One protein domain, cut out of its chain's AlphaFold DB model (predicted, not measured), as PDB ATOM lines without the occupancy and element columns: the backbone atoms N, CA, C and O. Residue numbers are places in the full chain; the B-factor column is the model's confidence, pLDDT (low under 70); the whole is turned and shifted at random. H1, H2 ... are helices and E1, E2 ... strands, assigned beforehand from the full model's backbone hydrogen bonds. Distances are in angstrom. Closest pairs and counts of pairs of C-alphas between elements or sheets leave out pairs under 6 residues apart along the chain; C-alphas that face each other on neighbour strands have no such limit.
ATOM      1  N   ASN A 155     -16.580  25.732  64.276       57.34
ATOM      2  CA  ASN A 155     -16.699  25.335  65.677       57.34
ATOM      3  C   ASN A 155     -17.728  26.182  66.445       57.34
ATOM      4  O   ASN A 155     -18.162  25.775  67.522       57.34
ATOM      5  N   GLN A 156     -18.104  27.354  65.920       60.38
ATOM      6  CA  GLN A 156     -19.176  28.187  66.471       60.38
ATOM      7  C   GLN A 156     -20.549  27.761  65.950       60.38
ATOM      8  O   GLN A 156     -21.515  27.796  66.709       60.38
ATOM      9  N   ASP A 157     -20.624  27.359  64.680       68.75
ATOM     10  CA  ASP A 157     -21.856  26.895  64.055       68.75
ATOM     11  C   ASP A 157     -21.627  25.582  63.284       68.75
ATOM     12  O   ASP A 157     -21.278  25.590  62.098       68.75
ATOM     13  N   PRO A 158     -21.850  24.430  63.945       68.75
ATOM     14  CA  PRO A 158     -21.739  23.118  63.317       68.75
ATOM     15  C   PRO A 158     -22.696  22.927  62.132       68.75
ATOM     16  O   PRO A 158     -22.437  22.075  61.279       68.75
ATOM     17  N   MET A 159     -23.790  23.701  62.063       72.88
ATOM     18  CA  MET A 159     -24.781  23.589  60.992       72.88
ATOM     19  C   MET A 159     -24.198  24.001  59.653       72.88
ATOM     20  O   MET A 159     -24.541  23.407  58.637       72.88
ATOM     21  N   LEU A 160     -23.263  24.953  59.639       80.00
ATOM     22  CA  LEU A 160     -22.594  25.375  58.415       80.00
ATOM     23  C   LEU A 160     -21.995  24.191  57.651       80.00
ATOM     24  O   LEU A 160     -22.121  24.123  56.432       80.00
ATOM     25  N   ARG A 161     -21.405  23.222  58.365       82.25
ATOM     26  CA  ARG A 161     -20.829  22.011  57.766       82.25
ATOM     27  C   ARG A 161     -21.875  21.195  57.005       82.25
ATOM     28  O   ARG A 161     -21.555  20.595  55.988       82.25
ATOM     29  N   THR A 162     -23.120  21.180  57.478       82.38
ATOM     30  CA  THR A 162     -24.238  20.483  56.821       82.38
ATOM     31  C   THR A 162     -24.591  21.100  55.470       82.38
ATOM     32  O   THR A 162     -25.069  20.393  54.587       82.38
ATOM     33  N   PHE A 163     -24.343  22.398  55.304       86.25
ATOM     34  CA  PHE A 163     -24.659  23.140  54.090       86.25
ATOM     35  C   PHE A 163     -23.414  23.545  53.300       86.25
ATOM     36  O   PHE A 163     -23.530  24.324  52.368       86.25
ATOM     37  N   TRP A 164     -22.220  23.069  53.650       86.94
ATOM     38  CA  TRP A 164     -20.973  23.507  53.026       86.94
ATOM     39  C   TRP A 164     -20.778  22.885  51.637       86.94
ATOM     40  O   TRP A 164     -20.809  21.663  51.496       86.94
ATOM     41  N   ASP A 165     -20.538  23.706  50.606       86.56
ATOM     42  CA  ASP A 165     -20.140  23.201  49.282       86.56
ATOM     43  C   ASP A 165     -18.615  23.023  49.229       86.56
ATOM     44  O   ASP A 165     -17.858  23.938  48.902       86.56
ATOM     45  N   GLU A 166     -18.168  21.826  49.597       81.50
ATOM     46  CA  GLU A 166     -16.757  21.454  49.712       81.50
ATOM     47  C   GLU A 166     -15.960  21.682  48.414       81.50
ATOM     48  O   GLU A 166     -14.809  22.113  48.446       81.50
ATOM     49  N   GLU A 167     -16.558  21.412  47.254       78.56
ATOM     50  CA  GLU A 167     -15.853  21.462  45.973       78.56
ATOM     51  C   GLU A 167     -15.665  22.899  45.476       78.56
ATOM     52  O   GLU A 167     -14.586  23.251  44.988       78.56
ATOM     53  N   ARG A 168     -16.689  23.749  45.635       76.56
ATOM     54  CA  ARG A 168     -16.615  25.161  45.232       76.56
ATOM     55  C   ARG A 168     -15.762  25.988  46.179       76.56
ATOM     56  O   ARG A 168     -14.885  26.704  45.712       76.56
ATOM     57  N   ASN A 169     -15.944  25.828  47.488       81.38
ATOM     58  CA  ASN A 169     -15.129  26.563  48.453       81.38
ATOM     59  C   ASN A 169     -13.644  26.208  48.317       81.38
ATOM     60  O   ASN A 169     -12.805  27.104  48.288       81.38
ATOM     61  N   ARG A 170     -13.305  24.929  48.100       79.31
ATOM     62  CA  ARG A 170     -11.914  24.517  47.851       79.31
ATOM     63  C   ARG A 170     -11.330  25.141  46.582       79.31
ATOM     64  O   ARG A 170     -10.155  25.501  46.577       79.31
ATOM     65  N   ARG A 171     -12.125  25.275  45.512       74.44
ATOM     66  CA  ARG A 171     -11.699  25.932  44.261       74.44
ATOM     67  C   ARG A 171     -11.341  27.402  44.482       74.44
ATOM     68  O   ARG A 171     -10.368  27.870  43.898       74.44
ATOM     69  N   ASP A 172     -12.075  28.074  45.360       72.06
ATOM     70  CA  ASP A 172     -11.874  29.488  45.683       72.06
ATOM     71  C   ASP A 172     -10.883  29.703  46.847       72.06
ATOM     72  O   ASP A 172     -10.713  30.820  47.333       72.06
ATOM     73  N   GLY A 173     -10.181  28.643  47.277       72.44
ATOM     74  CA  GLY A 173      -9.162  28.704  48.330       72.44
ATOM     75  C   GLY A 173      -9.731  28.857  49.744       72.44
ATOM     76  O   GLY A 173      -9.016  29.289  50.647       72.44
ATOM     77  N   ILE A 174     -11.005  28.519  49.936       75.31
ATOM     78  CA  ILE A 174     -11.739  28.642  51.194       75.31
ATOM     79  C   ILE A 174     -11.835  27.258  51.843       75.31
ATOM     80  O   ILE A 174     -12.563  26.382  51.378       75.31
ATOM     81  N   ASP A 175     -11.100  27.061  52.932       73.88
ATOM     82  CA  ASP A 175     -11.114  25.824  53.711       73.88
ATOM     83  C   ASP A 175     -11.934  26.005  54.997       73.88
ATOM     84  O   ASP A 175     -11.709  26.929  55.780       73.88
ATOM     85  N   LEU A 176     -12.901  25.109  55.202       70.75
ATOM     86  CA  LEU A 176     -13.836  25.128  56.324       70.75
ATOM     87  C   LEU A 176     -13.135  24.981  57.681       70.75
ATOM     88  O   LEU A 176     -13.570  25.583  58.664       70.75
ATOM     89  N   GLU A 177     -12.062  24.188  57.739       66.69
ATOM     90  CA  GLU A 177     -11.344  23.888  58.984       66.69
ATOM     91  C   GLU A 177     -10.403  25.032  59.400       66.69
ATOM     92  O   GLU A 177     -10.024  25.138  60.567       66.69
ATOM     93  N   THR A 178     -10.070  25.932  58.469       63.94
ATOM     94  CA  THR A 178      -9.207  27.103  58.695       63.94
ATOM     95  C   THR A 178      -9.937  28.441  58.515       63.94
ATOM     96  O   THR A 178      -9.319  29.501  58.622       63.94
ATOM     97  N   LEU A 179     -11.262  28.419  58.309       63.53
ATOM     98  CA  LEU A 179     -12.078  29.602  58.031       63.53
ATOM     99  C   LEU A 179     -12.120  30.581  59.221       63.53
ATOM    100  O   LEU A 179     -12.807  30.351  60.225       63.53
ATOM    101  N   ILE A 180     -11.435  31.718  59.062       59.84
ATOM    102  CA  ILE A 180     -11.495  32.888  59.950       59.84
ATOM    103  C   ILE A 180     -12.345  33.953  59.250       59.84
ATOM    104  O   ILE A 180     -11.898  34.550  58.274       59.84
ATOM    105  N   ILE A 181     -13.566  34.209  59.728       54.22
ATOM    106  CA  ILE A 181     -14.460  35.181  59.081       54.22
ATOM    107  C   ILE A 181     -13.923  36.608  59.208       54.22
ATOM    108  O   ILE A 181     -13.827  37.157  60.308       54.22
ATOM    109  N   ARG A 182     -13.712  37.257  58.061       55.75
ATOM    110  CA  ARG A 182     -13.771  38.715  57.915       55.75
ATOM    111  C   ARG A 182     -15.169  39.089  57.401       55.75
ATOM    112  O   ARG A 182     -15.787  38.330  56.663       55.75
ATOM    113  N   HIS A 183     -15.669  40.275  57.762       51.94
ATOM    114  CA  HIS A 183     -17.045  40.764  57.503       51.94
ATOM    115  C   HIS A 183     -17.511  40.792  56.020       51.94
ATOM    116  O   HIS A 183     -18.569  41.335  55.725       51.94
ATOM    117  N   ARG A 184     -16.736  40.275  55.058       59.16
ATOM    118  CA  ARG A 184     -17.040  40.322  53.617       59.16
ATOM    119  C   ARG A 184     -16.723  39.040  52.850       59.16
ATOM    120  O   ARG A 184     -16.864  39.044  51.628       59.16
ATOM    121  N   ASP A 185     -16.306  37.974  53.527       69.50
ATOM    122  CA  ASP A 185     -15.936  36.737  52.841       69.50
ATOM    123  C   ASP A 185     -17.184  36.057  52.262       69.50
ATOM    124  O   ASP A 185     -18.215  35.948  52.935       69.50
ATOM    125  N   ILE A 186     -17.099  35.634  51.000       79.94
ATOM    126  CA  ILE A 186     -18.170  34.931  50.289       79.94
ATOM    127  C   ILE A 186     -17.956  33.434  50.493       79.94
ATOM    128  O   ILE A 186     -16.905  32.920  50.141       79.94
ATOM    129  N   ILE A 187     -18.949  32.748  51.053       84.81
ATOM    130  CA  ILE A 187     -18.951  31.299  51.260       84.81
ATOM    131  C   ILE A 187     -19.984  30.639  50.347       84.81
ATOM    132  O   ILE A 187     -21.075  31.177  50.125       84.81
ATOM    133  N   HIS A 188     -19.646  29.463  49.827       87.62
ATOM    134  CA  HIS A 188     -20.508  28.669  48.957       87.62
ATOM    135  C   HIS A 188     -21.225  27.581  49.756       87.62
ATOM    136  O   HIS A 188     -20.615  26.850  50.535       87.62
ATOM    137  N   LEU A 189     -22.536  27.480  49.575       87.88
ATOM    138  CA  LEU A 189     -23.401  26.610  50.356       87.88
ATOM    139  C   LEU A 189     -24.296  25.771  49.440       87.88
ATOM    140  O   LEU A 189     -24.681  26.217  48.361       87.88
ATOM    141  N   SER A 190     -24.628  24.562  49.877       86.81
ATOM    142  CA  SER A 190     -25.461  23.580  49.188       86.81
ATOM    143  C   SER A 190     -26.446  22.964  50.173       86.81
ATOM    144  O   SER A 190     -26.061  22.485  51.235       86.81
ATOM    145  N   CYS A 191     -27.734  22.955  49.839       87.12
ATOM    146  CA  CYS A 191     -28.750  22.359  50.693       87.12
ATOM    147  C   CYS A 191     -28.787  20.840  50.510       87.12
ATOM    148  O   CYS A 191     -29.093  20.400  49.410       87.12
ATOM    149  N   PRO A 192     -28.613  20.025  51.561       82.75
ATOM    150  CA  PRO A 192     -28.693  18.568  51.431       82.75
ATOM    151  C   PRO A 192     -30.129  18.038  51.268       82.75
ATOM    152  O   PRO A 192     -30.314  16.855  51.018       82.75
ATOM    153  N   ASN A 193     -31.153  18.882  51.455       84.38
ATOM    154  CA  ASN A 193     -32.561  18.486  51.326       84.38
ATOM    155  C   ASN A 193     -33.158  18.785  49.940       84.38
ATOM    156  O   ASN A 193     -34.072  18.089  49.513       84.38
ATOM    157  N   CYS A 194     -32.693  19.833  49.253       78.38
ATOM    158  CA  CYS A 194     -33.240  20.243  47.949       78.38
ATOM    159  C   CYS A 194     -32.172  20.503  46.880       78.38
ATOM    160  O   CYS A 194     -32.501  20.994  45.805       78.38
ATOM    161  N   ASP A 195     -30.901  20.244  47.196       76.81
ATOM    162  CA  ASP A 195     -29.734  20.462  46.334       76.81
ATOM    163  C   ASP A 195     -29.552  21.902  45.826       76.81
ATOM    164  O   ASP A 195     -28.698  22.174  44.982       76.81
ATOM    165  N   TYR A 196     -30.313  22.862  46.367       81.88
ATOM    166  CA  TYR A 196     -30.155  24.272  46.047       81.88
ATOM    167  C   TYR A 196     -28.786  24.766  46.511       81.88
ATOM    168  O   TYR A 196     -28.449  24.651  47.692       81.88
ATOM    169  N   LYS A 197     -28.019  25.351  45.589       83.56
ATOM    170  CA  LYS A 197     -26.696  25.919  45.846       83.56
ATOM    171  C   LYS A 197     -26.745  27.437  45.786       83.56
ATOM    172  O   LYS A 197     -27.362  28.012  44.891       83.56
ATOM    173  N   TRP A 198     -26.077  28.099  46.722       85.06
ATOM    174  CA  TRP A 198     -26.013  29.555  46.778       85.06
ATOM    175  C   TRP A 198     -24.674  30.043  47.320       85.06
ATOM    176  O   TRP A 198     -23.905  29.292  47.910       85.06
ATOM    177  N   ALA A 199     -24.387  31.321  47.099       84.00
ATOM    178  CA  ALA A 199     -23.243  31.999  47.685       84.00
ATOM    179  C   ALA A 199     -23.755  33.121  48.580       84.00
ATOM    180  O   ALA A 199     -24.609  33.909  48.166       84.00
ATOM    181  N   TRP A 200     -23.240  33.202  49.798       84.19
ATOM    182  CA  TRP A 200     -23.586  34.255  50.744       84.19
ATOM    183  C   TRP A 200     -22.335  34.873  51.332       84.19
ATOM    184  O   TRP A 200     -21.318  34.212  51.499       84.19
ATOM    185  N   GLN A 201     -22.434  36.149  51.698       79.38
ATOM    186  CA  GLN A 201     -21.515  36.699  52.684       79.38
ATOM    187  C   GLN A 201     -21.671  35.912  53.981       79.38
ATOM    188  O   GLN A 201     -22.789  35.586  54.387       79.38
ATOM    189  N   SER A 202     -20.553  35.617  54.623       71.44
ATOM    190  CA  SER A 202     -20.490  34.791  55.826       71.44
ATOM    191  C   SER A 202     -21.403  35.277  56.971       71.44
ATOM    192  O   SER A 202     -21.925  34.454  57.724       71.44
ATOM    193  N   GLU A 203     -21.703  36.582  57.048       70.25
ATOM    194  CA  GLU A 203     -22.665  37.167  58.000       70.25
ATOM    195  C   GLU A 203     -24.131  36.782  57.738       70.25
ATOM    196  O   GLU A 203     -24.881  36.554  58.685       70.25
ATOM    197  N   ASN A 204     -24.536  36.603  56.476       76.19
ATOM    198  CA  ASN A 204     -25.916  36.241  56.135       76.19
ATOM    199  C   ASN A 204     -26.269  34.822  56.602       76.19
ATOM    200  O   ASN A 204     -27.417  34.562  56.956       76.19
ATOM    201  N   TRP A 205     -25.296  33.905  56.635       79.38
ATOM    202  CA  TRP A 205     -25.507  32.570  57.203       79.38
ATOM    203  C   TRP A 205     -25.838  32.653  58.701       79.38
ATOM    204  O   TRP A 205     -26.818  32.052  59.145       79.38
ATOM    205  N   LYS A 206     -25.094  33.491  59.437       67.12
ATOM    206  CA  LYS A 206     -25.223  33.693  60.889       67.12
ATOM    207  C   LYS A 206     -26.583  34.245  61.323       67.12
ATOM    208  O   LYS A 206     -26.981  34.077  62.469       67.12
ATOM    209  N   GLU A 207     -27.284  34.955  60.448       69.81
ATOM    210  CA  GLU A 207     -28.590  35.533  60.781       69.81
ATOM    211  C   GLU A 207     -29.757  34.593  60.466       69.81
ATOM    212  O   GLU A 207     -30.824  34.718  61.061       69.81
ATOM    213  N   ARG A 208     -29.578  33.662  59.520       75.88
ATOM    214  CA  ARG A 208     -30.702  32.999  58.838       75.88
ATOM    215  C   ARG A 208     -30.760  31.490  59.070       75.88
ATOM    216  O   ARG A 208     -31.863  30.966  59.148       75.88
ATOM    217  N   HIS A 209     -29.614  30.808  59.191       80.81
ATOM    218  CA  HIS A 209     -29.466  29.374  59.523       80.81
ATOM    219  C   HIS A 209     -30.395  28.380  58.789       80.81
ATOM    220  O   HIS A 209     -30.675  27.294  59.290       80.81
ATOM    221  N   CYS A 210     -30.888  28.709  57.595       83.56
ATOM    222  CA  CYS A 210     -31.727  27.811  56.810       83.56
ATOM    223  C   CYS A 210     -31.496  28.008  55.314       83.56
ATOM    224  O   CYS A 210     -31.101  29.084  54.858       83.56
ATOM    225  N   CYS A 211     -31.788  26.972  54.532       85.75
ATOM    226  CA  CYS A 211     -31.802  27.064  53.082       85.75
ATOM    227  C   CYS A 211     -32.819  28.133  52.638       85.75
ATOM    228  O   CYS A 211     -33.997  28.021  52.986       85.75
ATOM    229  N   PRO A 212     -32.417  29.137  51.838       82.75
ATOM    230  CA  PRO A 212     -33.325  30.197  51.398       82.75
ATOM    231  C   PRO A 212     -34.370  29.732  50.373       82.75
ATOM    232  O   PRO A 212     -35.310  30.468  50.092       82.75
ATOM    233  N   HIS A 213     -34.210  28.528  49.815       82.62
ATOM    234  CA  HIS A 213     -35.143  27.927  48.860       82.62
ATOM    235  C   HIS A 213     -36.222  27.098  49.566       82.62
ATOM    236  O   HIS A 213     -37.388  27.480  49.565       82.62
ATOM    237  N   CYS A 214     -35.843  26.005  50.235       82.94
ATOM    238  CA  CYS A 214     -36.811  25.090  50.851       82.94
ATOM    239  C   CYS A 214     -37.061  25.327  52.350       82.94
ATOM    240  O   CYS A 214     -37.935  24.689  52.930       82.94
ATOM    241  N   GLY A 215     -36.286  26.199  53.002       82.31
ATOM    242  CA  GLY A 215     -36.401  26.466  54.439       82.31
ATOM    243  C   GLY A 215     -35.792  25.379  55.326       82.31
ATOM    244  O   GLY A 215     -35.945  25.434  56.545       82.31
ATOM    245  N   TYR A 216     -35.103  24.388  54.751       88.50
ATOM    246  CA  TYR A 216     -34.430  23.348  55.525       88.50
ATOM    247  C   TYR A 216     -33.320  23.951  56.384       88.50
ATOM    248  O   TYR A 216     -32.398  24.567  55.852       88.50
ATOM    249  N   ASP A 217     -33.400  23.755  57.694       85.62
ATOM    250  CA  ASP A 217     -32.409  24.232  58.665       85.62
ATOM    251  C   ASP A 217     -31.521  23.106  59.200       85.62
ATOM    252  O   ASP A 217     -30.776  23.333  60.134       85.62
ATOM    253  N   GLY A 218     -31.590  21.890  58.642       79.56
ATOM    254  CA  GLY A 218     -30.845  20.727  59.142       79.56
ATOM    255  C   GLY A 218     -31.617  19.853  60.132       79.56
ATOM    256  O   GLY A 218     -31.136  18.778  60.485       79.56
ATOM    257  N   THR A 219     -32.819  20.263  60.551       81.50
ATOM    258  CA  THR A 219     -33.696  19.465  61.422       81.50
ATOM    259  C   THR A 219     -34.942  18.955  60.694       81.50
ATOM    260  O   THR A 219     -35.432  19.555  59.730       81.50
ATOM    261  N   GLU A 220     -35.495  17.839  61.169       80.56
ATOM    262  CA  GLU A 220     -36.680  17.218  60.576       80.56
ATOM    263  C   GLU A 220     -37.911  18.147  60.656       80.56
ATOM    264  O   GLU A 220     -38.181  18.809  61.667       80.56
ATOM    265  N   GLY A 221     -38.649  18.250  59.547       81.25
ATOM    266  CA  GLY A 221     -39.837  19.105  59.427       81.25
ATOM    267  C   GLY A 221     -39.572  20.618  59.340       81.25
ATOM    268  O   GLY A 221     -40.531  21.392  59.296       81.25
ATOM    269  N   SER A 222     -38.311  21.058  59.288       85.94
ATOM    270  CA  SER A 222     -37.928  22.482  59.241       85.94
ATOM    271  C   SER A 222     -38.448  23.243  58.029       85.94
ATOM    272  O   SER A 222     -38.912  24.370  58.176       85.94
ATOM    273  N   CYS A 223     -38.505  22.597  56.864       82.81
ATOM    274  CA  CYS A 223     -39.040  23.198  55.639       82.81
ATOM    275  C   CYS A 223     -40.464  23.747  55.817       82.81
ATOM    276  O   CYS A 223     -40.815  24.780  55.264       82.81
ATOM    277  N   ASN A 224     -41.296  23.073  56.619       80.75
ATOM    278  CA  ASN A 224     -42.665  23.521  56.876       80.75
ATOM    279  C   ASN A 224     -42.710  24.666  57.889       80.75
ATOM    280  O   ASN A 224     -43.524  25.573  57.739       80.75
ATOM    281  N   ARG A 225     -41.839  24.635  58.906       84.50
ATOM    282  CA  ARG A 225     -41.755  25.695  59.923       84.50
ATOM    283  C   ARG A 225     -41.232  27.003  59.333       84.50
ATOM    284  O   ARG A 225     -41.754  28.062  59.655       84.50
ATOM    285  N   ASN A 226     -40.260  26.909  58.430       82.81
ATOM    286  CA  ASN A 226     -39.588  28.058  57.826       82.81
ATOM    287  C   ASN A 226     -40.227  28.492  56.493       82.81
ATOM    288  O   ASN A 226     -39.732  29.415  55.855       82.81
ATOM    289  N   ARG A 227     -41.340  27.869  56.085       78.06
ATOM    290  CA  ARG A 227     -42.017  28.136  54.806       78.06
ATOM    291  C   ARG A 227     -42.452  29.592  54.649       78.06
ATOM    292  O   ARG A 227     -42.210  30.189  53.611       78.06
ATOM    293  N   ALA A 228     -43.049  30.177  55.687       74.69
ATOM    294  CA  ALA A 228     -43.466  31.579  55.647       74.69
ATOM    295  C   ALA A 228     -42.260  32.529  55.520       74.69
ATOM    296  O   ALA A 228     -42.314  33.503  54.780       74.69
ATOM    297  N   LEU A 229     -41.143  32.200  56.181       74.06
ATOM    298  CA  LEU A 229     -39.901  32.972  56.117       74.06
ATOM    299  C   LEU A 229     -39.305  32.956  54.700       74.06
ATOM    300  O   LEU A 229     -38.889  33.998  54.194       74.06
ATOM    301  N   THR A 230     -39.263  31.790  54.046       74.38
ATOM    302  CA  THR A 230     -38.741  31.676  52.675       74.38
ATOM    303  C   THR A 230     -39.666  32.320  51.646       74.38
ATOM    304  O   THR A 230     -39.186  32.969  50.711       74.38
ATOM    305  N   GLU A 231     -40.979  32.197  51.848       72.31
ATOM    306  CA  GLU A 231     -42.008  32.823  51.022       72.31
ATOM    307  C   GLU A 231     -42.064  34.343  51.169       72.31
ATOM    308  O   GLU A 231     -42.464  34.974  50.208       72.31
ATOM    309  N   GLU A 232     -41.682  34.942  52.300       67.31
ATOM    310  CA  GLU A 232     -41.746  36.399  52.510       67.31
ATOM    311  C   GLU A 232     -40.423  37.116  52.187       67.31
ATOM    312  O   GLU A 232     -40.430  38.236  51.678       67.31
ATOM    313  N   LEU A 233     -39.274  36.488  52.468       61.31
ATOM    314  CA  LEU A 233     -37.969  37.158  52.379       61.31
ATOM    315  C   LEU A 233     -37.169  36.833  51.115       61.31
ATOM    316  O   LEU A 233     -36.402  37.684  50.660       61.31
ATOM    317  N   TYR A 234     -37.295  35.624  50.554       70.50
ATOM    318  CA  TYR A 234     -36.405  35.176  49.473       70.50
ATOM    319  C   TYR A 234     -37.115  34.985  48.131       70.50
ATOM    320  O   TYR A 234     -36.516  35.298  47.102       70.50
ATOM    321  N   HIS A 235     -38.368  34.511  48.114       65.31
ATOM    322  CA  HIS A 235     -39.166  34.317  46.891       65.31
ATOM    323  C   HIS A 235     -38.413  33.595  45.743       65.31
ATOM    324  O   HIS A 235     -38.594  33.915  44.562       65.31
ATOM    325  N   ILE A 236     -37.532  32.639  46.061       68.56
ATOM    326  CA  ILE A 236     -36.662  31.995  45.066       68.56
ATOM    327  C   ILE A 236     -37.432  30.876  44.358       68.56
ATOM    328  O   ILE A 236     -37.811  29.888  44.971       68.56
ATOM    329  N   THR A 237     -37.624  31.023  43.048       71.31
ATOM    330  CA  THR A 237     -38.103  29.966  42.139       71.31
ATOM    331  C   THR A 237     -37.022  29.699  41.099       71.31
ATOM    332  O   THR A 237     -36.582  30.629  40.410       71.31
ATOM    333  N   THR A 238     -36.551  28.458  41.004       80.44
ATOM    334  CA  THR A 238     -35.477  28.050  40.088       80.44
ATOM    335  C   THR A 238     -36.051  27.468  38.799       80.44
ATOM    336  O   THR A 238     -37.227  27.115  38.725       80.44
ATOM    337  N   ILE A 239     -35.230  27.358  37.754       78.81
ATOM    338  CA  ILE A 239     -35.637  26.688  36.509       78.81
ATOM    339  C   ILE A 239     -36.022  25.239  36.779       78.81
ATOM    340  O   ILE A 239     -36.997  24.764  36.204       78.81
ATOM    341  N   SER A 240     -35.298  24.561  37.673       79.06
ATOM    342  CA  SER A 240     -35.610  23.180  38.043       79.06
ATOM    343  C   SER A 240     -37.006  23.031  38.648       79.06
ATOM    344  O   SER A 240     -37.608  21.971  38.497       79.06
ATOM    345  N   ASP A 241     -37.529  24.077  39.293       74.50
ATOM    346  CA  ASP A 241     -38.858  24.059  39.911       74.50
ATOM    347  C   ASP A 241     -39.976  24.329  38.894       74.50
ATOM    348  O   ASP A 241     -41.043  23.722  38.962       74.50
ATOM    349  N   CYS A 242     -39.743  25.247  37.948       76.62
ATOM    350  CA  CYS A 242     -40.794  25.780  37.073       76.62
ATOM    351  C   CYS A 242     -40.741  25.266  35.626       76.62
ATOM    352  O   CYS A 242     -41.711  25.415  34.887       76.62
ATOM    353  N   ASN A 243     -39.608  24.715  35.181       80.81
ATOM    354  CA  ASN A 243     -39.378  24.361  33.783       80.81
ATOM    355  C   ASN A 243     -38.545  23.074  33.667       80.81
ATOM    356  O   ASN A 243     -37.329  23.072  33.441       80.81
ATOM    357  N   SER A 244     -39.246  21.948  33.810       82.06
ATOM    358  CA  SER A 244     -38.690  20.599  33.664       82.06
ATOM    359  C   SER A 244     -38.074  20.361  32.281       82.06
ATOM    360  O   SER A 244     -37.071  19.657  32.170       82.06
ATOM    361  N   LEU A 245     -38.613  21.002  31.238       82.69
ATOM    362  CA  LEU A 245     -38.106  20.909  29.872       82.69
ATOM    363  C   LEU A 245     -36.717  21.543  29.748       82.69
ATOM    364  O   LEU A 245     -35.776  20.846  29.383       82.69
ATOM    365  N   ALA A 246     -36.563  22.806  30.153       82.50
ATOM    366  CA  ALA A 246     -35.281  23.513  30.174       82.50
ATOM    367  C   ALA A 246     -34.235  22.796  31.041       82.50
ATOM    368  O   ALA A 246     -33.052  22.794  30.706       82.50
ATOM    369  N   THR A 247     -34.678  22.154  32.124       85.06
ATOM    370  CA  THR A 247     -33.827  21.318  32.981       85.06
ATOM    371  C   THR A 247     -33.343  20.072  32.239       85.06
ATOM    372  O   THR A 247     -32.152  19.778  32.245       85.06
ATOM    373  N   SER A 248     -34.243  19.365  31.549       84.56
ATOM    374  CA  SER A 248     -33.912  18.146  30.796       84.56
ATOM    375  C   SER A 248     -33.052  18.398  29.554       84.56
ATOM    376  O   SER A 248     -32.271  17.536  29.161       84.56
ATOM    377  N   THR A 249     -33.160  19.584  28.953       87.50
ATOM    378  CA  THR A 249     -32.397  19.981  27.764       87.50
ATOM    379  C   THR A 249     -31.129  20.761  28.112       87.50
ATOM    380  O   THR A 249     -30.498  21.306  27.217       87.50
ATOM    381  N   TRP A 250     -30.741  20.881  29.383       89.38
ATOM    382  CA  TRP A 250     -29.597  21.700  29.797       89.38
ATOM    383  C   TRP A 250     -28.257  21.136  29.299       89.38
ATOM    384  O   TRP A 250     -27.983  19.947  29.455       89.38
ATOM    385  N   ASN A 251     -27.384  21.980  28.736       88.50
ATOM    386  CA  ASN A 251     -26.031  21.562  28.360       88.50
ATOM    387  C   ASN A 251     -25.015  21.936  29.455       88.50
ATOM    388  O   ASN A 251     -24.610  23.090  29.578       88.50
ATOM    389  N   TYR A 252     -24.598  20.956  30.258       83.06
ATOM    390  CA  TYR A 252     -23.725  21.170  31.420       83.06
ATOM    391  C   TYR A 252     -22.294  21.604  31.065       83.06
ATOM    392  O   TYR A 252     -21.715  22.422  31.783       83.06
ATOM    393  N   GLU A 253     -21.735  21.092  29.966       80.75
ATOM    394  CA  GLU A 253     -20.368  21.409  29.531       80.75
ATOM    395  C   GLU A 253     -20.269  22.862  29.055       80.75
ATOM    396  O   GLU A 253     -19.432  23.624  29.535       80.75
ATOM    397  N   MET A 254     -21.181  23.276  28.172       84.31
ATOM    398  CA  MET A 254     -21.183  24.624  27.592       84.31
ATOM    399  C   MET A 254     -21.629  25.704  28.582       84.31
ATOM    400  O   MET A 254     -21.276  26.871  28.428       84.31
ATOM    401  N   ASN A 255     -22.380  25.327  29.621       85.69
ATOM    402  CA  ASN A 255     -22.770  26.234  30.701       85.69
ATOM    403  C   ASN A 255     -21.742  26.290  31.845       85.69
ATOM    404  O   ASN A 255     -22.080  26.757  32.933       85.69
ATOM    405  N   ASN A 256     -20.499  25.843  31.623       77.31
ATOM    406  CA  ASN A 256     -19.392  25.933  32.587       77.31
ATOM    407  C   ASN A 256     -19.734  25.365  33.980       77.31
ATOM    408  O   ASN A 256     -19.307  25.904  35.004       77.31
ATOM    409  N   GLY A 257     -20.530  24.293  34.038       70.44
ATOM    410  CA  GLY A 257     -20.922  23.652  35.297       70.44
ATOM    411  C   GLY A 257     -22.009  24.379  36.103       70.44
ATOM    412  O   GLY A 257     -22.264  23.991  37.243       70.44
ATOM    413  N   VAL A 258     -22.666  25.403  35.543       76.94
ATOM    414  CA  VAL A 258     -23.904  25.964  36.113       76.94
ATOM    415  C   VAL A 258     -25.035  24.956  35.914       76.94
ATOM    416  O   VAL A 258     -25.240  24.478  34.797       76.94
ATOM    417  N   ILE A 259     -25.778  24.649  36.979       79.12
ATOM    418  CA  ILE A 259     -26.891  23.689  36.958       79.12
ATOM    419  C   ILE A 259     -28.255  24.413  37.003       79.12
ATOM    420  O   ILE A 259     -28.341  25.501  37.576       79.12
ATOM    421  N   PRO A 260     -29.338  23.840  36.442       78.12
ATOM    422  CA  PRO A 260     -30.674  24.460  36.424       78.12
ATOM    423  C   PRO A 260     -31.220  24.883  37.800       78.12
ATOM    424  O   PRO A 260     -31.979  25.846  37.897       78.12
ATOM    425  N   GLN A 261     -30.813  24.189  38.864       76.56
ATOM    426  CA  GLN A 261     -31.176  24.460  40.258       76.56
ATOM    427  C   GLN A 261     -30.567  25.770  40.791       76.56
ATOM    428  O   GLN A 261     -31.028  26.303  41.792       76.56
ATOM    429  N   GLU A 262     -29.550  26.326  40.126       71.94
ATOM    430  CA  GLU A 262     -28.887  27.579  40.523       71.94
ATOM    431  C   GLU A 262     -29.438  28.804  39.789       71.94
ATOM    432  O   GLU A 262     -29.106  29.947  40.112       71.94
ATOM    433  N   VAL A 263     -30.276  28.588  38.776       74.31
ATOM    434  CA  VAL A 263     -30.735  29.651  37.888       74.31
ATOM    435  C   VAL A 263     -32.171  30.004  38.228       74.31
ATOM    436  O   VAL A 263     -33.059  29.158  38.208       74.31
ATOM    437  N   SER A 264     -32.415  31.282  38.524       77.81
ATOM    438  CA  SER A 264     -33.774  31.782  38.743       77.81
ATOM    439  C   SER A 264     -34.646  31.557  37.502       77.81
ATOM    440  O   SER A 264     -34.239  31.898  36.389       77.81
ATOM    441  N   ALA A 265     -35.877  31.076  37.692       68.88
ATOM    442  CA  ALA A 265     -36.875  30.915  36.632       68.88
ATOM    443  C   ALA A 265     -37.217  32.240  35.920       68.88
ATOM    444  O   ALA A 265     -37.687  32.226  34.784       68.88
ATOM    445  N   LYS A 266     -36.948  33.382  36.570       68.81
ATOM    446  CA  LYS A 266     -37.129  34.742  36.032       68.81
ATOM    447  C   LYS A 266     -35.840  35.348  35.461       68.81
ATOM    448  O   LYS A 266     -35.803  36.536  35.153       68.81
ATOM    449  N   SER A 267     -34.763  34.570  35.352       75.81
ATOM    450  CA  SER A 267     -33.482  35.058  34.839       75.81
ATOM    451  C   SER A 267     -33.613  35.555  33.396       75.81
ATOM    452  O   SER A 267     -34.129  34.859  32.522       75.81
ATOM    453  N   SER A 268     -33.092  36.750  33.120       77.31
ATOM    454  CA  SER A 268     -32.974  37.280  31.757       77.31
ATOM    455  C   SER A 268     -31.719  36.783  31.032       77.31
ATOM    456  O   SER A 268     -31.509  37.135  29.872       77.31
ATOM    457  N   LYS A 269     -30.878  35.965  31.683       82.00
ATOM    458  CA  LYS A 269     -29.661  35.405  31.080       82.00
ATOM    459  C   LYS A 269     -29.991  34.281  30.095       82.00
ATOM    460  O   LYS A 269     -31.023  33.619  30.209       82.00
ATOM    461  N   SER A 270     -29.108  34.094  29.121       87.31
ATOM    462  CA  SER A 270     -29.178  33.004  28.154       87.31
ATOM    463  C   SER A 270     -28.221  31.877  28.522       87.31
ATOM    464  O   SER A 270     -27.122  32.124  29.016       87.31
ATOM    465  N   TYR A 271     -28.656  30.646  28.276       89.81
ATOM    466  CA  TYR A 271     -27.907  29.424  28.565       89.81
ATOM    467  C   TYR A 271     -27.962  28.486  27.361       89.81
ATOM    468  O   TYR A 271     -28.806  28.642  26.475       89.81
ATOM    469  N   TYR A 272     -27.026  27.545  27.313       90.69
ATOM    470  CA  TYR A 272     -26.943  26.536  26.269       90.69
ATOM    471  C   TYR A 272     -27.840  25.341  26.583       90.69
ATOM    472  O   TYR A 272     -27.818  24.799  27.692       90.69
ATOM    473  N   PHE A 273     -28.586  24.908  25.574       90.44
ATOM    474  CA  PHE A 273     -29.481  23.765  25.626       90.44
ATOM    475  C   PHE A 273     -29.210  22.814  24.459       90.44
ATOM    476  O   PHE A 273     -28.827  23.234  23.366       90.44
ATOM    477  N   ASN A 274     -29.454  21.532  24.695       89.19
ATOM    478  CA  ASN A 274     -29.466  20.474  23.701       89.19
ATOM    479  C   ASN A 274     -30.912  20.187  23.316       89.19
ATOM    480  O   ASN A 274     -31.706  19.760  24.151       89.19
ATOM    481  N   CYS A 275     -31.245  20.426  22.052       85.25
ATOM    482  CA  CYS A 275     -32.599  20.273  21.548       85.25
ATOM    483  C   CYS A 275     -33.122  18.854  21.777       85.25
ATOM    484  O   CYS A 275     -32.511  17.899  21.297       85.25
ATOM    485  N   SER A 276     -34.277  18.711  22.430       79.50
ATOM    486  CA  SER A 276     -34.858  17.396  22.721       79.50
ATOM    487  C   SER A 276     -35.252  16.630  21.453       79.50
ATOM    488  O   SER A 276     -35.209  15.402  21.423       79.50
ATOM    489  N   SER A 277     -35.598  17.356  20.382       76.06
ATOM    490  CA  SER A 277     -36.096  16.771  19.131       76.06
ATOM    491  C   SER A 277     -34.985  16.294  18.187       76.06
ATOM    492  O   SER A 277     -35.130  15.242  17.577       76.06
ATOM    493  N   ASN A 278     -33.894  17.060  18.050       76.12
ATOM    494  CA  ASN A 278     -32.851  16.830  17.031       76.12
ATOM    495  C   ASN A 278     -31.409  16.908  17.581       76.12
ATOM    496  O   ASN A 278     -30.455  16.836  16.816       76.12
ATOM    497  N   GLY A 279     -31.216  17.097  18.893       79.88
ATOM    498  CA  GLY A 279     -29.887  17.162  19.523       79.88
ATOM    499  C   GLY A 279     -29.080  18.436  19.237       79.88
ATOM    500  O   GLY A 279     -27.927  18.532  19.644       79.88
ATOM    501  N   HIS A 280     -29.659  19.420  18.547       86.88
ATOM    502  CA  HIS A 280     -28.995  20.684  18.232       86.88
ATOM    503  C   HIS A 280     -28.563  21.441  19.486       86.88
ATOM    504  O   HIS A 280     -29.374  21.663  20.383       86.88
ATOM    505  N   LEU A 281     -27.315  21.903  19.503       88.19
ATOM    506  CA  LEU A 281     -26.829  22.842  20.505       88.19
ATOM    507  C   LEU A 281     -27.296  24.253  20.139       88.19
ATOM    508  O   LEU A 281     -26.976  24.755  19.063       88.19
ATOM    509  N   TYR A 282     -28.041  24.904  21.029       88.06
ATOM    510  CA  TYR A 282     -28.486  26.283  20.833       88.06
ATOM    511  C   TYR A 282     -28.465  27.063  22.145       88.06
ATOM    512  O   TYR A 282     -28.575  26.495  23.228       88.06
ATOM    513  N   GLN A 283     -28.310  28.380  22.041       89.94
ATOM    514  CA  GLN A 283     -28.339  29.289  23.180       89.94
ATOM    515  C   GLN A 283     -29.656  30.058  23.174       89.94
ATOM    516  O   GLN A 283     -30.033  30.620  22.147       89.94
ATOM    517  N   GLU A 284     -30.351  30.112  24.309       88.62
ATOM    518  CA  GLU A 284     -31.586  30.892  24.415       88.62
ATOM    519  C   GLU A 284     -31.808  31.431  25.833       88.62
ATOM    520  O   GLU A 284     -31.234  30.940  26.806       88.62
ATOM    521  N   HIS A 285     -32.608  32.491  25.954       87.25
ATOM    522  CA  HIS A 285     -32.974  33.072  27.247       87.25
ATOM    523  C   HIS A 285     -34.022  32.233  27.988       87.25
ATOM    524  O   HIS A 285     -34.980  31.750  27.388       87.25
ATOM    525  N   ILE A 286     -33.909  32.157  29.319       82.12
ATOM    526  CA  ILE A 286     -34.806  31.353  30.172       82.12
ATOM    527  C   ILE A 286     -36.275  31.752  30.030       82.12
ATOM    528  O   ILE A 286     -37.127  30.888  29.852       82.12
ATOM    529  N   TYR A 287     -36.586  33.051  30.024       80.88
ATOM    530  CA  TYR A 287     -37.968  33.524  29.854       80.88
ATOM    531  C   TYR A 287     -38.573  33.165  28.485       80.88
ATOM    532  O   TYR A 287     -39.791  33.152  28.331       80.88
ATOM    533  N   LYS A 288     -37.749  32.852  27.475       82.31
ATOM    534  CA  LYS A 288     -38.224  32.407  26.158       82.31
ATOM    535  C   LYS A 288     -38.474  30.904  26.084       82.31
ATOM    536  O   LYS A 288     -39.139  30.493  25.132       82.31
ATOM    537  N   MET A 289     -38.034  30.127  27.076       82.88
ATOM    538  CA  MET A 289     -38.314  28.689  27.229       82.88
ATOM    539  C   MET A 289     -39.732  28.412  27.762       82.88
ATOM    540  O   MET A 289     -40.021  27.307  28.217       82.88
ATOM    541  N   TYR A 290     -40.610  29.415  27.709       82.00
ATOM    542  CA  TYR A 290     -42.037  29.329  28.003       82.00
ATOM    543  C   TYR A 290     -42.840  29.805  26.787       82.00
ATOM    544  O   TYR A 290     -42.396  30.691  26.046       82.00
ATOM    545  N   ASP A 291     -44.003  29.218  26.527       79.50
ATOM    546  CA  ASP A 291     -44.908  29.646  25.462       79.50
ATOM    547  C   ASP A 291     -45.708  30.910  25.840       79.50
ATOM    548  O   ASP A 291     -45.489  31.533  26.877       79.50
ATOM    549  N   ALA A 292     -46.622  31.332  24.961       73.06
ATOM    550  CA  ALA A 292     -47.459  32.513  25.190       73.06
ATOM    551  C   ALA A 292     -48.456  32.352  26.356       73.06
ATOM    552  O   ALA A 292     -49.001  33.353  26.816       73.06
ATOM    553  N   ASN A 293     -48.687  31.122  26.823       75.00
ATOM    554  CA  ASN A 293     -49.523  30.816  27.981       75.00
ATOM    555  C   ASN A 293     -48.693  30.684  29.271       75.00
ATOM    556  O   ASN A 293     -49.273  30.530  30.341       75.00
ATOM    557  N   GLY A 294     -47.358  30.774  29.182       67.06
ATOM    558  CA  GLY A 294     -46.448  30.614  30.315       67.06
ATOM    559  C   GLY A 294     -46.059  29.163  30.610       67.06
ATOM    560  O   GLY A 294     -45.431  28.917  31.636       67.06
ATOM    561  N   GLU A 295     -46.380  28.213  29.728       77.62
ATOM    562  CA  GLU A 295     -46.038  26.796  29.892       77.62
ATOM    563  C   GLU A 295     -44.645  26.488  29.311       77.62
ATOM    564  O   GLU A 295     -44.278  27.068  28.284       77.62
ATOM    565  N   PRO A 296     -43.847  25.579  29.909       80.31
ATOM    566  CA  PRO A 296     -42.544  25.171  29.379       80.31
ATOM    567  C   PRO A 296     -42.598  24.742  27.905       80.31
ATOM    568  O   PRO A 296     -43.266  23.773  27.549       80.31
ATOM    569  N   ALA A 297     -41.862  25.439  27.037       80.75
ATOM    570  CA  ALA A 297     -41.855  25.172  25.602       80.75
ATOM    571  C   ALA A 297     -40.464  25.344  24.990       80.75
ATOM    572  O   ALA A 297     -39.825  26.392  25.103       80.75
ATOM    573  N   GLU A 298     -40.019  24.311  24.281       77.62
ATOM    574  CA  GLU A 298     -38.731  24.296  23.605       77.62
ATOM    575  C   GLU A 298     -38.778  25.153  22.336       77.62
ATOM    576  O   GLU A 298     -39.568  24.904  21.421       77.62
ATOM    577  N   LYS A 299     -37.907  26.164  22.255       75.69
ATOM    578  CA  LYS A 299     -37.840  27.096  21.121       75.69
ATOM    579  C   LYS A 299     -36.492  27.050  20.418       75.69
ATOM    580  O   LYS A 299     -35.891  28.089  20.173       75.69
ATOM    581  N   CYS A 300     -36.032  25.852  20.057       82.69
ATOM    582  CA  CYS A 300     -34.811  25.693  19.271       82.69
ATOM    583  C   CYS A 300     -34.919  26.483  17.941       82.69
ATOM    584  O   CYS A 300     -35.743  26.126  17.088       82.69
ATOM    585  N   PRO A 301     -34.108  27.539  17.731       74.06
ATOM    586  CA  PRO A 301     -34.186  28.372  16.532       74.06
ATOM    587  C   PRO A 301     -33.784  27.596  15.273       74.06
ATOM    588  O   PRO A 301     -34.383  27.803  14.224       74.06
ATOM    589  N   ILE A 302     -32.876  26.626  15.408       79.81
ATOM    590  CA  ILE A 302     -32.401  25.769  14.314       79.81
ATOM    591  C   ILE A 302     -33.544  24.882  13.797       79.81
ATOM    592  O   ILE A 302     -33.873  24.910  12.617       79.81
ATOM    593  N   CYS A 303     -34.266  24.194  14.692       78.00
ATOM    594  CA  CYS A 303     -35.427  23.383  14.293       78.00
ATOM    595  C   CYS A 303     -36.567  24.239  13.716       78.00
ATOM    596  O   CYS A 303     -37.384  23.765  12.924       78.00
ATOM    597  N   ARG A 304     -36.669  25.500  14.152       70.31
ATOM    598  CA  ARG A 304     -37.662  26.447  13.642       70.31
ATOM    599  C   ARG A 304     -37.308  26.914  12.234       70.31
ATOM    600  O   ARG A 304     -38.224  27.029  11.428       70.31
ATOM    601  N   GLU A 305     -36.037  27.164  11.938       66.00
ATOM    602  CA  GLU A 305     -35.568  27.487  10.588       66.00
ATOM    603  C   GLU A 305     -35.731  26.303   9.639       66.00
ATOM    604  O   GLU A 305     -36.341  26.475   8.590       66.00
ATOM    605  N   GLU A 306     -35.364  25.091  10.057       70.38
ATOM    606  CA  GLU A 306     -35.586  23.867   9.272       70.38
ATOM    607  C   GLU A 306     -37.076  23.649   8.953       70.38
ATOM    608  O   GLU A 306     -37.453  23.347   7.818       70.38
ATOM    609  N   LYS A 307     -37.968  23.882   9.930       61.16
ATOM    610  CA  LYS A 307     -39.426  23.852   9.705       61.16
ATOM    611  C   LYS A 307     -39.908  25.005   8.820       61.16
ATOM    612  O   LYS A 307     -40.871  24.831   8.077       61.16
ATOM    613  N   ARG A 308     -39.281  26.182   8.887       51.41
ATOM    614  CA  ARG A 308     -39.641  27.360   8.082       51.41
ATOM    615  C   ARG A 308     -39.223  27.184   6.622       51.41
ATOM    616  O   ARG A 308     -40.015  27.511   5.743       51.41
ATOM    617  N   GLU A 309     -38.053  26.604   6.363       50.97
ATOM    618  CA  GLU A 309     -37.600  26.222   5.021       50.97
ATOM    619  C   GLU A 309     -38.474  25.115   4.417       50.97
ATOM    620  O   GLU A 309     -38.855  25.202   3.249       50.97
ATOM    621  N   ALA A 310     -38.919  24.143   5.223       47.91
ATOM    622  CA  ALA A 310     -39.860  23.110   4.780       47.91
ATOM    623  C   ALA A 310     -41.265  23.656   4.428       47.91
ATOM    624  O   ALA A 310     -41.956  23.094   3.575       47.91
ATOM    625  N   VAL A 311     -41.693  24.760   5.056       44.91
ATOM    626  CA  VAL A 311     -42.994  25.414   4.806       44.91
ATOM    627  C   VAL A 311     -42.936  26.399   3.624       44.91
ATOM    628  O   VAL A 311     -43.941  26.593   2.942       44.91
TER     629      VAL A 311
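What this domain is: This is residues 155 to 311 of the 1260 residues of an uncharacterized protein of Eubacterium sp (UniProt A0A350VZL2). Two loose lobes lie one after the other, each built round a two-stranded hairpin, and the last helix, H9, sticks out with residues 304 to 311 from the second lobe. The first lobe holds the hairpin E1 and E2 with short helices H1, H2 and H3 round it and H4 and H5 off to one side; the second holds the hairpin E3 and E4 with H6, H7 and H8. The printed part has 157 residues, in the order H1 H2 E1 E2 H3 H4 H5 H6 H7 E3 E4 H8 H9, nine named helices and four named strands in two antiparallel sheets, E1 - E2 and E3 - E4. The class is mixed, helices and strands, with under half of the residues in named elements. The whole is loose, with a radius of gyration of the C-alphas of 18.8 A, and elongated, spanning 66 by 35 by 24 A.

Where its parts are: Find C-alpha 159 at (-24.781, 23.589, 60.992), where H1, residues 159 to 162, begins. H2 follows at 166 to 171. Strand E1 takes 186 to 190, 13.5 A long, and E2 197 to 201, 13.8 A. Then come H3, 202 to 208, 10.8 A; H4, 222 to 225; H5, 227 to 233, 10.2 A; H6, 239 to 242; and H7, 244 to 248. E3 starts at C-alpha 270, (-29.178, 33.004, 28.154), and runs to 274, 13.3 A; E4 is 281 to 285, 13.7 A. H8 is 286 to 289, and H9, 301 to 311, 15.0 A, ends at (-42.994, 25.414, 4.806).

How they stand to each other: Look first at hairpin E1 and E2, antiparallel at 153 degrees, where N 187 and O 200 are 2.8 A apart, within hydrogen-bond range. The closest C-alphas of H2 and E1, Asn 169 and His 188, are 5.8 A apart; those of E1 and H3, Ile 187 and Ser 202, 6.0 A. H1 is near E1. H4 and H5 meet only through their link, and both are apart from E1 and E2. H6 and H7 touch only at the corner, closest at C-alphas 240 and 247, 5.7 A. In hairpin E3 and E4, antiparallel at 147 degrees, N 273 and O 282 are 2.8 A apart. The closest C-alphas of E3 and H8, Ser 270 and Ile 286, are 6.2 A apart; those of E4 and H9, Tyr 282 and Pro 301, 7.4 A. In H2, H5, H7 and H9 every O i to N i+4 pair is within hydrogen-bond range, in H3 2 of 3; H1, H4, H6 and H8 are too short for one.

The domain as a whole: The C-alphas farthest apart, Asn 155 and Val 311, are 66.3 A from each other. The printed part has no cut. Long links join H2 to E1, H3 to H4, H7 to E3 and H8 to H9. The mean pLDDT of the printed part is 77.2; look for values under 70 at, among others, residues 155 to 158, 177 to 185 and 307 to 311.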